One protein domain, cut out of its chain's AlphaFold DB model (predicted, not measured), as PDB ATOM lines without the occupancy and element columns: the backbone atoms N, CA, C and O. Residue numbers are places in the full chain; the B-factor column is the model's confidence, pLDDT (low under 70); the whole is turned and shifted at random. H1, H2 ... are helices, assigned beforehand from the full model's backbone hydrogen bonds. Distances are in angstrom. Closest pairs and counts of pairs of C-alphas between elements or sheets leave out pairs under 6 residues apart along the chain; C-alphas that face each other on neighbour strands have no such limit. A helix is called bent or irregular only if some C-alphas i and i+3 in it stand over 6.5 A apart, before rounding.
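AT A GLANCE: This is residues 18 to 60 of the 160 residues of an uncharacterized protein of Candidatus Vecturithrix granuli (UniProt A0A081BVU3). Going along the printed part from its first residue, you meet a long helix, H1, then a stretch of six residues, then a shorter helix, H2, strung one after the other as a thin bent rod, a wide-open V with the link at its corner. The two helices do not fold back on each other, and this model has no packed core. The printed part has 43 residues with two named helices, H1 then H2, and no named strand; the class is all helix. The whole is extended, with a radius of gyration of the C-alphas of 17.8 A, and its C-alphas span 55 by 19 by 9 A.

HOW THE PARTS SIT: Look first at H1, residues 18 to 39, and then at H2, residues 46 to 57. H1 and H2 are apart, with no C-alpha of the one within 8 A of the other. Residues 40 to 45 join them in a short link that is not tight. Residues 18 to 50 and 53 to 59 stand free, with no C-alpha 8 or more residues away along the chain within 10 A. In H1 and H2 every O i to N i+4 pair is within hydrogen-bond range.

IN THESE COORDINATES: Find C-alpha 18 at (18.380, 71.204, 29.383); from there H1 runs 30.9 A to C-alpha 39 at (27.649, 47.459, 46.937). Pick up H2 at C-alpha 46 and read on 16.4 A to C-alpha 57 at (31.315, 20.757, 46.715). Neither helix is bent.

THE WHOLE: The two C-alphas farthest apart are those of Leu 18 and Leu 58, at 55.1 A. The printed part has no cut. The mean pLDDT of the printed part is 74.1, and residues 32 to 46 are under 70.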
ATOM      1  N   LEU A  18      16.966  71.549  29.556       93.31
ATOM      2  CA  LEU A  18      18.380  71.204  29.383       93.31
ATOM      3  C   LEU A  18      19.084  71.003  30.732       93.31
ATOM      4  O   LEU A  18      19.789  70.010  30.917       93.31
ATOM      5  N   GLY A  19      18.839  71.892  31.698       89.12
ATOM      6  CA  GLY A  19      19.346  71.756  33.063       89.12
ATOM      7  C   GLY A  19      18.830  70.498  33.768       89.12
ATOM      8  O   GLY A  19      19.608  69.797  34.409       89.12
ATOM      9  N   GLY A  20      17.549  70.161  33.599       88.50
ATOM     10  CA  GLY A  20      16.941  68.950  34.150       88.50
ATOM     11  C   GLY A  20      17.520  67.659  33.567       88.50
ATOM     12  O   GLY A  20      17.754  66.710  34.310       88.50
ATOM     13  N   ILE A  21      17.825  67.631  32.265       89.75
ATOM     14  CA  ILE A  21      18.462  66.475  31.613       89.75
ATOM     15  C   ILE A  21      19.890  66.288  32.135       89.75
ATOM     16  O   ILE A  21      20.258  65.186  32.536       89.75
ATOM     17  N   ILE A  22      20.683  67.362  32.187       92.00
ATOM     18  CA  ILE A  22      22.066  67.310  32.683       92.00
ATOM     19  C   ILE A  22      22.090  66.939  34.172       92.00
ATOM     20  O   ILE A  22      22.865  66.075  34.581       92.00
ATOM     21  N   GLY A  23      21.208  67.538  34.976       86.25
ATOM     22  CA  GLY A  23      21.065  67.229  36.397       86.25
ATOM     23  C   GLY A  23      20.603  65.793  36.644       86.25
ATOM     24  O   GLY A  23      21.167  65.113  37.494       86.25
ATOM     25  N   GLY A  24      19.634  65.298  35.869       85.56
ATOM     26  CA  GLY A  24      19.132  63.927  35.965       85.56
ATOM     27  C   GLY A  24      20.170  62.882  35.558       85.56
ATOM     28  O   GLY A  24      20.344  61.887  36.260       85.56
ATOM     29  N   LEU A  25      20.914  63.122  34.473       86.62
ATOM     30  CA  LEU A  25      22.012  62.248  34.046       86.62
ATOM     31  C   LEU A  25      23.170  62.272  35.052       86.62
ATOM     32  O   LEU A  25      23.665  61.214  35.438       86.62
ATOM     33  N   GLY A  26      23.564  63.455  35.531       82.19
ATOM     34  CA  GLY A  26      24.606  63.613  36.546       82.19
ATOM     35  C   GLY A  26      24.241  62.948  37.873       82.19
ATOM     36  O   GLY A  26      25.043  62.196  38.422       82.19
ATOM     37  N   ALA A  27      23.011  63.145  38.356       81.94
ATOM     38  CA  ALA A  27      22.499  62.485  39.552       81.94
ATOM     39  C   ALA A  27      22.384  60.970  39.356       81.94
ATOM     40  O   ALA A  27      22.768  60.219  40.244       81.94
ATOM     41  N   GLY A  28      21.924  60.501  38.194       78.31
ATOM     42  CA  GLY A  28      21.835  59.074  37.881       78.31
ATOM     43  C   GLY A  28      23.199  58.381  37.884       78.31
ATOM     44  O   GLY A  28      23.343  57.315  38.480       78.31
ATOM     45  N   ILE A  29      24.216  59.002  37.279       81.50
ATOM     46  CA  ILE A  29      25.597  58.496  37.290       81.50
ATOM     47  C   ILE A  29      26.179  58.559  38.708       81.50
ATOM     48  O   ILE A  29      26.764  57.584  39.167       81.50
ATOM     49  N   TYR A  30      25.969  59.661  39.433       83.00
ATOM     50  CA  TYR A  30      26.441  59.822  40.809       83.00
ATOM     51  C   TYR A  30      25.807  58.805  41.765       83.00
ATOM     52  O   TYR A  30      26.517  58.188  42.556       83.00
ATOM     53  N   LEU A  31      24.492  58.580  41.674       77.31
ATOM     54  CA  LEU A  31      23.804  57.559  42.459       77.31
ATOM     55  C   LEU A  31      24.285  56.159  42.085       77.31
ATOM     56  O   LEU A  31      24.548  55.383  42.993       77.31
ATOM     57  N   ARG A  32      24.451  55.833  40.796       69.94
ATOM     58  CA  ARG A  32      25.002  54.530  40.384       69.94
ATOM     59  C   ARG A  32      26.402  54.312  40.942       69.94
ATOM     60  O   ARG A  32      26.642  53.280  41.550       69.94
ATOM     61  N   TRP A  33      27.281  55.307  40.848       69.25
ATOM     62  CA  TRP A  33      28.642  55.215  41.376       69.25
ATOM     63  C   TRP A  33      28.670  55.136  42.910       69.25
ATOM     64  O   TRP A  33      29.447  54.382  43.489       69.25
ATOM     65  N   ARG A  34      27.775  55.857  43.600       65.62
ATOM     66  CA  ARG A  34      27.592  55.778  45.059       65.62
ATOM     67  C   ARG A  34      27.067  54.403  45.480       65.62
ATOM     68  O   ARG A  34      27.583  53.839  46.439       65.62
ATOM     69  N   VAL A  35      26.073  53.870  44.770       58.19
ATOM     70  CA  VAL A  35      25.488  52.546  45.013       58.19
ATOM     71  C   VAL A  35      26.508  51.450  44.726       58.19
ATOM     72  O   VAL A  35      26.642  50.563  45.551       58.19
ATOM     73  N   GLU A  36      27.296  51.538  43.654       54.75
ATOM     74  CA  GLU A  36      28.394  50.603  43.371       54.75
ATOM     75  C   GLU A  36      29.486  50.659  44.443       54.75
ATOM     76  O   GLU A  36      29.943  49.621  44.896       54.75
ATOM     77  N   GLN A  37      29.861  51.840  44.939       51.62
ATOM     78  CA  GLN A  37      30.836  51.975  46.032       51.62
ATOM     79  C   GLN A  37      30.314  51.446  47.382       51.62
ATOM     80  O   GLN A  37      31.108  51.025  48.225       51.62
ATOM     81  N   PHE A  38      28.995  51.447  47.604       47.25
ATOM     82  CA  PHE A  38      28.371  50.795  48.762       47.25
ATOM     83  C   PHE A  38      28.129  49.294  48.540       47.25
ATOM     84  O   PHE A  38      28.282  48.527  49.483       47.25
ATOM     85  N   ALA A  39      27.832  48.861  47.314       47.59
ATOM     86  CA  ALA A  39      27.649  47.459  46.937       47.59
ATOM     87  C   ALA A  39      28.983  46.699  46.869       47.59
ATOM     88  O   ALA A  39      29.049  45.551  47.282       47.59
ATOM     89  N   MET A  40      30.076  47.349  46.459       43.25
ATOM     90  CA  MET A  40      31.436  46.793  46.510       43.25
ATOM     91  C   MET A  40      32.019  46.759  47.933       43.25
ATOM     92  O   MET A  40      33.008  46.073  48.175       43.25
ATOM     93  N   LYS A  41      31.421  47.498  48.878       41.69
ATOM     94  CA  LYS A  41      31.738  47.434  50.316       41.69
ATOM     95  C   LYS A  41      30.758  46.584  51.117       41.69
ATOM     96  O   LYS A  41      30.989  46.385  52.310       41.69
ATOM     97  N   ALA A  42      29.696  46.076  50.494       44.59
ATOM     98  CA  ALA A  42      28.983  44.959  51.076       44.59
ATOM     99  C   ALA A  42      29.977  43.785  51.110       44.59
ATOM    100  O   ALA A  42      30.653  43.537  50.105       44.59
ATOM    101  N   PRO A  43      30.124  43.077  52.245       49.56
ATOM    102  CA  PRO A  43      30.741  41.758  52.213       49.56
ATOM    103  C   PRO A  43      30.070  41.001  51.066       49.56
ATOM    104  O   PRO A  43      28.846  41.105  50.957       49.56
ATOM    105  N   LYS A  44      30.846  40.328  50.197       51.03
ATOM    106  CA  LYS A  44      30.306  39.445  49.145       51.03
ATOM    107  C   LYS A  44      29.027  38.807  49.667       51.03
ATOM    108  O   LYS A  44      29.077  38.239  50.763       51.03
ATOM    109  N   ASP A  45      27.922  38.981  48.942       62.12
ATOM    110  CA  ASP A  45      26.604  38.564  49.407       62.12
ATOM    111  C   ASP A  45      26.746  37.139  49.956       62.12
ATOM    112  O   ASP A  45      27.265  36.262  49.265       62.12
ATOM    113  N   HIS A  46      26.435  36.909  51.235       67.31
ATOM    114  CA  HIS A  46      26.715  35.617  51.879       67.31
ATOM    115  C   HIS A  46      26.069  34.456  51.102       67.31
ATOM    116  O   HIS A  46      26.586  33.337  51.110       67.31
ATOM    117  N   LYS A  47      25.001  34.763  50.355       70.00
ATOM    118  CA  LYS A  47      24.387  33.907  49.343       70.00
ATOM    119  C   LYS A  47      25.368  33.478  48.247       70.00
ATOM    120  O   LYS A  47      25.422  32.297  47.933       70.00
ATOM    121  N   GLU A  48      26.138  34.395  47.669       73.69
ATOM    122  CA  GLU A  48      27.114  34.113  46.610       73.69
ATOM    123  C   GLU A  48      28.228  33.189  47.114       73.69
ATOM    124  O   GLU A  48      28.534  32.194  46.465       73.69
ATOM    125  N   ILE A  49      28.754  33.434  48.320       77.50
ATOM    126  CA  ILE A  49      29.761  32.558  48.949       77.50
ATOM    127  C   ILE A  49      29.192  31.150  49.177       77.50
ATOM    128  O   ILE A  49      29.862  30.147  48.916       77.50
ATOM    129  N   PHE A  50      27.956  31.063  49.669       81.12
ATOM    130  CA  PHE A  50      27.297  29.786  49.917       81.12
ATOM    131  C   PHE A  50      26.988  29.038  48.613       81.12
ATOM    132  O   PHE A  50      27.269  27.846  48.512       81.12
ATOM    133  N   MET A  51      26.505  29.737  47.586       83.31
ATOM    134  CA  MET A  51      26.260  29.173  46.259       83.31
ATOM    135  C   MET A  51      27.547  28.729  45.565       83.31
ATOM    136  O   MET A  51      27.554  27.680  44.923       83.31
ATOM    137  N   GLU A  52      28.646  29.471  45.715       82.69
ATOM    138  CA  GLU A  52      29.966  29.086  45.208       82.69
ATOM    139  C   GLU A  52      30.449  27.799  45.894       82.69
ATOM    140  O   GLU A  52      30.932  26.874  45.237       82.69
ATOM    141  N   ARG A  53      30.253  27.703  47.215       84.38
ATOM    142  CA  ARG A  53      30.579  26.510  48.000       84.38
ATOM    143  C   ARG A  53      29.742  25.302  47.580       84.38
ATOM    144  O   ARG A  53      30.323  24.260  47.304       84.38
ATOM    145  N   LEU A  54      28.419  25.446  47.471       84.50
ATOM    146  CA  LEU A  54      27.527  24.379  47.005       84.50
ATOM    147  C   LEU A  54      27.869  23.942  45.582       84.50
ATOM    148  O   LEU A  54      27.954  22.750  45.308       84.50
ATOM    149  N   SER A  55      28.125  24.899  44.688       85.81
ATOM    150  CA  SER A  55      28.500  24.610  43.302       85.81
ATOM    151  C   SER A  55      29.793  23.807  43.222       85.81
ATOM    152  O   SER A  55      29.873  22.867  42.437       85.81
ATOM    153  N   ARG A  56      30.787  24.152  44.049       86.06
ATOM    154  CA  ARG A  56      32.083  23.470  44.096       86.06
ATOM    155  C   ARG A  56      32.006  22.101  44.770       86.06
ATOM    156  O   ARG A  56      32.543  21.144  44.231       86.06
ATOM    157  N   GLU A  57      31.368  22.001  45.934       87.62
ATOM    158  CA  GLU A  57      31.315  20.757  46.715       87.62
ATOM    159  C   GLU A  57      30.372  19.717  46.096       87.62
ATOM    160  O   GLU A  57      30.670  18.526  46.135       87.62
ATOM    161  N   LEU A  58      29.268  20.149  45.477       89.81
ATOM    162  CA  LEU A  58      28.291  19.257  44.839       89.81
ATOM    163  C   LEU A  58      28.504  19.113  43.329       89.81
ATOM    164  O   LEU A  58      27.780  18.359  42.685       89.81
ATOM    165  N   THR A  59      29.488  19.821  42.763       90.44
ATOM    166  CA  THR A  59      29.787  19.825  41.320       90.44
ATOM    167  C   THR A  59      28.524  20.104  40.491       90.44
ATOM    168  O   THR A  59      28.169  19.357  39.579       90.44
ATOM    169  N   LEU A  60      27.799  21.168  40.855       88.19
ATOM    170  CA  LEU A  60      26.522  21.515  40.225       88.19
ATOM    171  C   LEU A  60      26.715  21.843  38.741       88.19
ATOM    172  O   LEU A  60      27.546  22.680  38.379       88.19
TER     173      LEU A  60